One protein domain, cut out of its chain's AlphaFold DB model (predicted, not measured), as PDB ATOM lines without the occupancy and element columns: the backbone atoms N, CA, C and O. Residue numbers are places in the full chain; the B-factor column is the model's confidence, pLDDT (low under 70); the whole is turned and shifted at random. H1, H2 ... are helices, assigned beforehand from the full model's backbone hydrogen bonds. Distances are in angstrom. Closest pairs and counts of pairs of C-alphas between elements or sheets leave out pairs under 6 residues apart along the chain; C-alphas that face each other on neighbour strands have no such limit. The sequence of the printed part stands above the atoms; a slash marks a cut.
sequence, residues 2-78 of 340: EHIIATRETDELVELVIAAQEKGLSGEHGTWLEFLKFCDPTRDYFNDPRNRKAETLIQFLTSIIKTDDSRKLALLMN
ATOM      1  N   GLU A   2     168.408   9.602  38.247       90.06
ATOM      2  CA  GLU A   2     168.135  11.053  38.255       90.06
ATOM      3  C   GLU A   2     166.890  11.438  39.058       90.06
ATOM      4  O   GLU A   2     166.995  12.208  40.000       90.06
ATOM      5  N   HIS A   3     165.738  10.818  38.780       87.44
ATOM      6  CA  HIS A   3     164.511  11.054  39.550       87.44
ATOM      7  C   HIS A   3     164.679  10.774  41.057       87.44
ATOM      8  O   HIS A   3     164.149  11.499  41.888       87.44
ATOM      9  N   ILE A   4     165.442   9.735  41.424       86.56
ATOM     10  CA  ILE A   4     165.699   9.379  42.831       86.56
ATOM     11  C   ILE A   4     166.610  10.416  43.494       86.56
ATOM     12  O   ILE A   4     166.473  10.652  44.681       86.56
ATOM     13  N   ILE A   5     167.534  11.033  42.756       90.25
ATOM     14  CA  ILE A   5     168.363  12.135  43.266       90.25
ATOM     15  C   ILE A   5     167.521  13.406  43.392       90.25
ATOM     16  O   ILE A   5     167.555  14.059  44.423       90.25
ATOM     17  N   ALA A   6     166.727  13.733  42.372       89.44
ATOM     18  CA  ALA A   6     165.931  14.959  42.321       89.44
ATOM     19  C   ALA A   6     164.825  15.034  43.388       89.44
ATOM     20  O   ALA A   6     164.346  16.122  43.687       89.44
ATOM     21  N   THR A   7     164.411  13.894  43.945       86.88
ATOM     22  CA  THR A   7     163.363  13.800  44.975       86.88
ATOM     23  C   THR A   7     163.903  13.736  46.406       86.88
ATOM     24  O   THR A   7     163.107  13.639  47.335       86.88
ATOM     25  N   ARG A   8     165.230  13.790  46.600       86.69
ATOM     26  CA  ARG A   8     165.870  13.765  47.926       86.69
ATOM     27  C   ARG A   8     165.875  15.130  48.603       86.69
ATOM     28  O   ARG A   8     165.959  16.168  47.943       86.69
ATOM     29  N   GLU A   9     165.848  15.105  49.929       88.12
ATOM     30  CA  GLU A   9     166.051  16.290  50.764       88.12
ATOM     31  C   GLU A   9     167.524  16.758  50.700       88.12
ATOM     32  O   GLU A   9     168.420  16.051  50.233       88.12
ATOM     33  N   THR A  10     167.794  18.010  51.083       90.81
ATOM     34  CA  THR A  10     169.116  18.635  50.854       90.81
ATOM     35  C   THR A  10     170.222  18.015  51.703       90.81
ATOM     36  O   THR A  10     171.317  17.766  51.204       90.81
ATOM     37  N   ASP A  11     169.939  17.756  52.970       86.94
ATOM     38  CA  ASP A  11     170.770  16.988  53.899       86.94
ATOM     39  C   ASP A  11     171.120  15.593  53.352       86.94
ATOM     40  O   ASP A  11     172.274  15.173  53.391       86.94
ATOM     41  N   GLU A  12     170.173  14.908  52.720       84.19
ATOM     42  CA  GLU A  12     170.415  13.592  52.111       84.19
ATOM     43  C   GLU A  12     171.349  13.668  50.899       84.19
ATOM     44  O   GLU A  12     172.162  12.769  50.652       84.19
ATOM     45  N   LEU A  13     171.209  14.731  50.106       91.00
ATOM     46  CA  LEU A  13     172.098  15.009  48.984       91.00
ATOM     47  C   LEU A  13     173.511  15.316  49.480       91.00
ATOM     48  O   LEU A  13     174.472  14.834  48.883       91.00
ATOM     49  N   VAL A  14     173.641  16.067  50.577       91.50
ATOM     50  CA  VAL A  14     174.925  16.347  51.231       91.50
ATOM     51  C   VAL A  14     175.625  15.044  51.607       91.50
ATOM     52  O   VAL A  14     176.760  14.830  51.181       91.50
ATOM     53  N   GLU A  15     174.945  14.152  52.326       88.19
ATOM     54  CA  GLU A  15     175.520  12.875  52.769       88.19
ATOM     55  C   GLU A  15     175.931  11.985  51.590       88.19
ATOM     56  O   GLU A  15     176.998  11.366  51.592       88.19
ATOM     57  N   LEU A  16     175.132  11.970  50.518       89.56
ATOM     58  CA  LEU A  16     175.473  11.223  49.310       89.56
ATOM     59  C   LEU A  16     176.710  11.799  48.598       89.56
ATOM     60  O   LEU A  16     177.528  11.029  48.090       89.56
ATOM     61  N   VAL A  17     176.870  13.127  48.571       93.38
ATOM     62  CA  VAL A  17     178.069  13.780  48.020       93.38
ATOM     63  C   VAL A  17     179.292  13.498  48.892       93.38
ATOM     64  O   VAL A  17     180.337  13.152  48.342       93.38
ATOM     65  N   ILE A  18     179.171  13.546  50.222       90.94
ATOM     66  CA  ILE A  18     180.257  13.173  51.146       90.94
ATOM     67  C   ILE A  18     180.698  11.727  50.885       90.94
ATOM     68  O   ILE A  18     181.878  11.469  50.638       90.94
ATOM     69  N   ALA A  19     179.754  10.786  50.823       89.19
ATOM     70  CA  ALA A  19     180.060   9.390  50.524       89.19
ATOM     71  C   ALA A  19     180.690   9.215  49.128       89.19
ATOM     72  O   ALA A  19     181.578   8.378  48.941       89.19
ATOM     73  N   ALA A  20     180.263  10.004  48.137       90.94
ATOM     74  CA  ALA A  20     180.877  10.023  46.813       90.94
ATOM     75  C   ALA A  20     182.334  10.515  46.868       90.94
ATOM     76  O   ALA A  20     183.203   9.894  46.251       90.94
ATOM     77  N   GLN A  21     182.624  11.558  47.652       92.75
ATOM     78  CA  GLN A  21     183.985  12.058  47.874       92.75
ATOM     79  C   GLN A  21     184.877  11.005  48.538       92.75
ATOM     80  O   GLN A  21     185.972  10.735  48.048       92.75
ATOM     81  N   GLU A  22     184.402  10.355  49.601       88.75
ATOM     82  CA  GLU A  22     185.143   9.292  50.297       88.75
ATOM     83  C   GLU A  22     185.454   8.089  49.398       88.75
ATOM     84  O   GLU A  22     186.436   7.372  49.610       88.75
ATOM     85  N   LYS A  23     184.602   7.831  48.399       86.88
ATOM     86  CA  LYS A  23     184.808   6.780  47.393       86.88
ATOM     87  C   LYS A  23     185.543   7.264  46.146       86.88
ATOM     88  O   LYS A  23     185.738   6.454  45.240       86.88
ATOM     89  N   GLY A  24     185.963   8.530  46.113       92.31
ATOM     90  CA  GLY A  24     186.694   9.124  44.998       92.31
ATOM     91  C   GLY A  24     185.897   9.147  43.695       92.31
ATOM     92  O   GLY A  24     186.490   8.985  42.631       92.31
ATOM     93  N   LEU A  25     184.567   9.278  43.769       93.56
ATOM     94  CA  LEU A  25     183.726   9.314  42.574       93.56
ATOM     95  C   LEU A  25     183.924  10.616  41.800       93.56
ATOM     96  O   LEU A  25     184.003  11.699  42.389       93.56
ATOM     97  N   SER A  26     183.955  10.487  40.477       95.88
ATOM     98  CA  SER A  26     184.144  11.595  39.547       95.88
ATOM     99  C   SER A  26     182.989  11.694  38.549       95.88
ATOM    100  O   SER A  26     182.538  10.701  37.969       95.88
ATOM    101  N   GLY A  27     182.503  12.918  38.362       95.12
ATOM    102  CA  GLY A  27     181.530  13.274  37.335       95.12
ATOM    103  C   GLY A  27     182.191  13.736  36.037       95.12
ATOM    104  O   GLY A  27     183.402  13.609  35.861       95.12
ATOM    105  N   GLU A  28     181.401  14.325  35.137       95.25
ATOM    106  CA  GLU A  28     181.870  14.861  33.841       95.25
ATOM    107  C   GLU A  28     183.004  15.899  33.982       95.25
ATOM    108  O   GLU A  28     183.808  16.073  33.069       95.25
ATOM    109  N   HIS A  29     183.089  16.567  35.137       94.94
ATOM    110  CA  HIS A  29     184.095  17.587  35.448       94.94
ATOM    111  C   HIS A  29     185.029  17.179  36.599       94.94
ATOM    112  O   HIS A  29     185.555  18.038  37.304       94.94
ATOM    113  N   GLY A  30     185.238  15.873  36.785       95.25
ATOM    114  CA  GLY A  30     186.148  15.327  37.790       95.25
ATOM    115  C   GLY A  30     185.500  15.116  39.158       95.25
ATOM    116  O   GLY A  30     184.282  14.959  39.291       95.25
ATOM    117  N   THR A  31     186.339  15.069  40.185       95.56
ATOM    118  CA  THR A  31     185.944  14.968  41.595       95.56
ATOM    119  C   THR A  31     185.090  16.162  42.023       95.56
ATOM    120  O   THR A  31     185.056  17.196  41.360       95.56
ATOM    121  N   TRP A  32     184.436  16.073  43.183       95.25
ATOM    122  CA  TRP A  32     183.636  17.178  43.730       95.25
ATOM    123  C   TRP A  32     184.383  18.523  43.760       95.25
ATOM    124  O   TRP A  32     183.830  19.550  43.373       95.25
ATOM    125  N   LEU A  33     185.658  18.521  44.157       93.06
ATOM    126  CA  LEU A  33     186.468  19.738  44.203       93.06
ATOM    127  C   LEU A  33     186.734  20.310  42.802       93.06
ATOM    128  O   LEU A  33     186.730  21.526  42.620       93.06
ATOM    129  N   GLU A  34     186.983  19.450  41.817       94.31
ATOM    130  CA  GLU A  34     187.208  19.853  40.423       94.31
ATOM    131  C   GLU A  34     185.917  20.364  39.778       94.31
ATOM    132  O   GLU A  34     185.929  21.413  39.137       94.31
ATOM    133  N   PHE A  35     184.788  19.707  40.054       95.06
ATOM    134  CA  PHE A  35     183.460  20.164  39.658       95.06
ATOM    135  C   PHE A  35     183.148  21.559  40.220       95.06
ATOM    136  O   PHE A  35     182.737  22.446  39.473       95.06
ATOM    137  N   LEU A  36     183.404  21.797  41.514       93.44
ATOM    138  CA  LEU A  36     183.208  23.119  42.115       93.44
ATOM    139  C   LEU A  36     184.069  24.188  41.426       93.44
ATOM    140  O   LEU A  36     183.562  25.273  41.135       93.44
ATOM    141  N   LYS A  37     185.335  23.866  41.118       91.25
ATOM    142  CA  LYS A  37     186.245  24.755  40.375       91.25
ATOM    143  C   LYS A  37     185.759  25.068  38.966       91.25
ATOM    144  O   LYS A  37     185.946  26.181  38.485       91.25
ATOM    145  N   PHE A  38     185.151  24.088  38.308       90.81
ATOM    146  CA  PHE A  38     184.578  24.255  36.982       90.81
ATOM    147  C   PHE A  38     183.342  25.168  37.003       90.81
ATOM    148  O   PHE A  38     183.208  26.033  36.138       90.81
ATOM    149  N   CYS A  39     182.456  25.015  37.992       86.94
ATOM    150  CA  CYS A  39     181.209  25.777  38.065       86.94
ATOM    151  C   CYS A  39     181.391  27.269  38.395       86.94
ATOM    152  O   CYS A  39     180.613  28.084  37.905       86.94
ATOM    153  N   ASP A  40     182.366  27.639  39.232       81.00
ATOM    154  CA  ASP A  40     182.607  29.044  39.603       81.00
ATOM    155  C   ASP A  40     184.097  29.314  39.876       81.00
ATOM    156  O   ASP A  40     184.468  29.436  41.044       81.00
ATOM    157  N   PRO A  41     184.931  29.468  38.819       77.88
ATOM    158  CA  PRO A  41     186.395  29.597  38.877       77.88
ATOM    159  C   PRO A  41     186.945  30.646  39.858       77.88
ATOM    160  O   PRO A  41     188.121  30.592  40.219       77.88
ATOM    161  N   THR A  42     186.116  31.611  40.263       70.19
ATOM    162  CA  THR A  42     186.522  32.848  40.945       70.19
ATOM    163  C   THR A  42     186.351  32.829  42.463       70.19
ATOM    164  O   THR A  42     186.816  33.751  43.137       70.19
ATOM    165  N   ARG A  43     185.696  31.805  43.022       71.12
ATOM    166  CA  ARG A  43     185.425  31.710  44.463       71.12
ATOM    167  C   ARG A  43     186.494  30.940  45.227       71.12
ATOM    168  O   ARG A  43     187.075  29.991  44.722       71.12
ATOM    169  N   ASP A  44     186.674  31.303  46.497       65.38
ATOM    170  CA  ASP A  44     187.399  30.471  47.456       65.38
ATOM    171  C   ASP A  44     186.521  29.262  47.831       65.38
ATOM    172  O   ASP A  44     185.368  29.410  48.263       65.38
ATOM    173  N   TYR A  45     187.002  28.048  47.558       65.31
ATOM    174  CA  TYR A  45     186.157  26.854  47.595       65.31
ATOM    175  C   TYR A  45     186.185  26.191  48.963       65.31
ATOM    176  O   TYR A  45     187.063  25.390  49.278       65.31
ATOM    177  N   PHE A  46     185.118  26.403  49.728       74.38
ATOM    178  CA  PHE A  46     184.757  25.473  50.788       74.38
ATOM    179  C   PHE A  46     184.319  24.145  50.154       74.38
ATOM    180  O   PHE A  46     183.301  24.077  49.458       74.38
ATOM    181  N   ASN A  47     185.124  23.103  50.360       84.31
ATOM    182  CA  ASN A  47     184.906  21.759  49.819       84.31
ATOM    183  C   ASN A  47     183.748  21.012  50.509       84.31
ATOM    184  O   ASN A  47     183.318  19.975  50.021       84.31
ATOM    185  N   ASP A  48     183.252  21.520  51.639       90.25
ATOM    186  CA  ASP A  48     182.191  20.879  52.416       90.25
ATOM    187  C   ASP A  48     180.827  20.997  51.700       90.25
ATOM    188  O   ASP A  48     180.342  22.123  51.505       90.25
ATOM    189  N   PRO A  49     180.187  19.872  51.317       91.94
ATOM    190  CA  PRO A  49     178.877  19.875  50.667       91.94
ATOM    191  C   PRO A  49     177.776  20.542  51.497       91.94
ATOM    192  O   PRO A  49     176.857  21.112  50.910       91.94
ATOM    193  N   ARG A  50     177.901  20.578  52.835       93.00
ATOM    194  CA  ARG A  50     176.940  21.235  53.749       93.00
ATOM    195  C   ARG A  50     176.767  22.731  53.489       93.00
ATOM    196  O   ARG A  50     175.760  23.312  53.873       93.00
ATOM    197  N   ASN A  51     177.732  23.354  52.813       90.44
ATOM    198  CA  ASN A  51     177.704  24.775  52.466       90.44
ATOM    199  C   ASN A  51     177.171  25.045  51.045       90.44
ATOM    200  O   ASN A  51     177.313  26.163  50.538       90.44
ATOM    201  N   ARG A  52     176.613  24.039  50.356       90.56
ATOM    202  CA  ARG A  52     176.114  24.163  48.977       90.56
ATOM    203  C   ARG A  52     174.600  24.011  48.901       90.56
ATOM    204  O   ARG A  52     173.976  23.361  49.729       90.56
ATOM    205  N   LYS A  53     174.013  24.633  47.876       92.50
ATOM    206  CA  LYS A  53     172.583  24.502  47.583       92.50
ATOM    207  C   LYS A  53     172.286  23.136  46.965       92.50
ATOM    208  O   LYS A  53     173.145  22.574  46.280       92.50
ATOM    209  N   ALA A  54     171.054  22.660  47.141       94.88
ATOM    210  CA  ALA A  54     170.585  21.388  46.599       94.88
ATOM    211  C   ALA A  54     170.840  21.256  45.091       94.88
ATOM    212  O   ALA A  54     171.288  20.207  44.639       94.88
ATOM    213  N   GLU A  55     170.652  22.328  44.316       95.12
ATOM    214  CA  GLU A  55     170.847  22.302  42.864       95.12
ATOM    215  C   GLU A  55     172.290  21.951  42.483       95.12
ATOM    216  O   GLU A  55     172.510  21.174  41.559       95.12
ATOM    217  N   THR A  56     173.277  22.466  43.221       94.56
ATOM    218  CA  THR A  56     174.698  22.159  42.990       94.56
ATOM    219  C   THR A  56     175.009  20.698  43.316       94.56
ATOM    220  O   THR A  56     175.741  20.044  42.573       94.56
ATOM    221  N   LEU A  57     174.432  20.171  44.401       96.06
ATOM    222  CA  LEU A  57     174.592  18.769  44.798       96.06
ATOM    223  C   LEU A  57     173.967  17.836  43.747       96.06
ATOM    224  O   LEU A  57     174.613  16.890  43.294       96.06
ATOM    225  N   ILE A  58     172.743  18.143  43.300       96.44
ATOM    226  CA  ILE A  58     172.024  17.398  42.256       96.44
ATOM    227  C   ILE A  58     172.806  17.417  40.943       96.44
ATOM    228  O   ILE A  58     172.949  16.366  40.318       96.44
ATOM    229  N   GLN A  59     173.330  18.574  40.526       96.00
ATOM    230  CA  GLN A  59     174.128  18.698  39.301       96.00
ATOM    231  C   GLN A  59     175.366  17.801  39.340       96.00
ATOM    232  O   GLN A  59     175.593  17.041  38.397       96.00
ATOM    233  N   PHE A  60     176.129  17.830  40.437       96.88
ATOM    234  CA  PHE A  60     177.299  16.967  40.583       96.88
ATOM    235  C   PHE A  60     176.923  15.485  40.549       96.88
ATOM    236  O   PHE A  60     177.459  14.739  39.730       96.88
ATOM    237  N   LEU A  61     175.964  15.057  41.376       96.38
ATOM    238  CA  LEU A  61     175.534  13.656  41.434       96.38
ATOM    239  C   LEU A  61     174.988  13.166  40.086       96.38
ATOM    240  O   LEU A  61     175.276  12.046  39.671       96.38
ATOM    241  N   THR A  62     174.251  14.017  39.371       96.44
ATOM    242  CA  THR A  62     173.743  13.714  38.027       96.44
ATOM    243  C   THR A  62     174.878  13.587  37.014       96.44
ATOM    244  O   THR A  62     174.836  12.706  36.161       96.44
ATOM    245  N   SER A  63     175.937  14.393  37.130       96.38
ATOM    246  CA  SER A  63     177.103  14.272  36.247       96.38
ATOM    247  C   SER A  63     177.838  12.933  36.413       96.38
ATOM    248  O   SER A  63     178.336  12.395  35.429       96.38
ATOM    249  N   ILE A  64     177.839  12.330  37.611       95.94
ATOM    250  CA  ILE A  64     178.417  10.990  37.854       95.94
ATOM    251  C   ILE A  64     177.622   9.890  37.128       95.94
ATOM    252  O   ILE A  64     178.183   8.874  36.728       95.94
ATOM    253  N   ILE A  65     176.313  10.069  36.910       93.00
ATOM    254  CA  ILE A  65     175.474   9.073  36.213       93.00
ATOM    255  C   ILE A  65     175.961   8.821  34.781       93.00
ATOM    256  O   ILE A  65     175.747   7.736  34.243       93.00
ATOM    257  N   LYS A  66     176.626   9.803  34.175       90.06
ATOM    258  CA  LYS A  66     177.122   9.741  32.798       90.06
ATOM    259  C   LYS A  66     178.559   9.224  32.688       90.06
ATOM    260  O   LYS A  66     179.099   9.191  31.587       90.06
ATOM    261  N   THR A  67     179.185   8.847  33.802       92.50
ATOM    262  CA  THR A  67     180.560   8.337  33.835       92.50
ATOM    263  C   THR A  67     180.600   6.858  34.224       92.50
ATOM    264  O   THR A  67     179.593   6.253  34.618       92.50
ATOM    265  N   ASP A  68     181.795   6.270  34.174       89.62
ATOM    266  CA  ASP A  68     182.058   4.896  34.627       89.62
ATOM    267  C   ASP A  68     181.791   4.698  36.134       89.62
ATOM    268  O   ASP A  68     181.638   3.571  36.617       89.62
ATOM    269  N   ASP A  69     181.677   5.791  36.894       90.12
ATOM    270  CA  ASP A  69     181.370   5.768  38.323       90.12
ATOM    271  C   ASP A  69     179.868   5.659  38.632       90.12
ATOM    272  O   ASP A  69     179.492   5.419  39.788       90.12
ATOM    273  N   SER A  70     179.003   5.724  37.615       91.75
ATOM    274  CA  SER A  70     177.547   5.569  37.741       91.75
ATOM    275  C   SER A  70     177.139   4.314  38.519       91.75
ATOM    276  O   SER A  70     176.242   4.364  39.362       91.75
ATOM    277  N   ARG A  71     177.845   3.191  38.328       88.56
ATOM    278  CA  ARG A  71     177.608   1.942  39.073       88.56
ATOM    279  C   ARG A  71     177.915   2.091  40.563       88.56
ATOM    280  O   ARG A  71     177.174   1.589  41.411       88.56
ATOM    281  N   LYS A  72     179.021   2.754  40.906       87.06
ATOM    282  CA  LYS A  72     179.414   2.959  42.307       87.06
ATOM    283  C   LYS A  72     178.433   3.894  43.010       87.06
ATOM    284  O   LYS A  72     178.112   3.627  44.174       87.06
ATOM    285  N   LEU A  73     177.941   4.912  42.294       90.06
ATOM    286  CA  LEU A  73     176.885   5.811  42.752       90.06
ATOM    287  C   LEU A  73     175.551   5.077  42.939       90.06
ATOM    288  O   LEU A  73     174.964   5.181  44.010       90.06
ATOM    289  N   ALA A  74     175.110   4.272  41.968       88.38
ATOM    290  CA  ALA A  74     173.888   3.468  42.085       88.38
ATOM    291  C   ALA A  74     173.920   2.586  43.335       88.38
ATOM    292  O   ALA A  74     172.980   2.557  44.128       88.38
ATOM    293  N   LEU A  75     175.060   1.936  43.569       81.06
ATOM    294  CA  LEU A  75     175.262   1.176  44.786       81.06
ATOM    295  C   LEU A  75     175.214   2.071  46.046       81.06
ATOM    296  O   LEU A  75     174.830   1.567  47.091       81.06
ATOM    297  N   LEU A  76     175.656   3.345  46.018       81.81
ATOM    298  CA  LEU A  76     175.664   4.249  47.199       81.81
ATOM    299  C   LEU A  76     174.247   4.674  47.552       81.81
ATOM    300  O   LEU A  76     173.926   4.841  48.722       81.81
ATOM    301  N   MET A  77     173.406   4.799  46.535       82.94
ATOM    302  CA  MET A  77     172.010   5.168  46.682       82.94
ATOM    303  C   MET A  77     171.131   4.027  47.213       82.94
ATOM    304  O   MET A  77     170.009   4.301  47.632       82.94
ATOM    305  N   ASN A  78     171.606   2.776  47.181       75.38
ATOM    306  CA  ASN A  78     170.823   1.615  47.590       75.38
ATOM    307  C   ASN A  78     170.897   1.407  49.123       75.38
ATOM    308  O   ASN A  78     171.980   1.141  49.649       75.38
TER     309      ASN A  78
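What this domain is: This is residues 2 to 78 of the 340 residues of the protein "small RNA degrading nuclease 2-like" of Raphanus sativus (UniProt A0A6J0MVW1). What shape is this? H2 and H4 make a V, with H5 at its open end. H1 packs on H4, and H3 is near both arms. What builds it? The 77 printed residues include five named helices, H1 to H5 in order, and no named strand: all helix, compact, radius of gyration of the C-alphas 11.3 A.

Where its parts are: Where is the longest helix? H2, residues 10 to 22, runs 18.6 A from C-alpha 10 at (169.116, 18.635, 50.854). Where are the others? H4, residues 54 to 65, runs 16.8 A; H1 is residues 2 to 6, H3 32 to 39, and H5 70 to 77, ending at C-alpha 77 (172.010, 5.168, 46.682).

How they stand to each other: How do H2 and H4 stand? They touch, the same way at a steep tilt of 43 degrees; their closest C-alphas, Thr 10 and Ala 54, are 5.3 A apart. Are O i to N i+4 pairs within hydrogen-bond range? Every pair is in H1, H2, H3 and H5; 7 of 8 in H4.

The domain as a whole: How large? It spans 35 by 25 by 20 A, without a cut. Which link is long? H3 to H4, where residues 44 to 45 are under 70 in pLDDT.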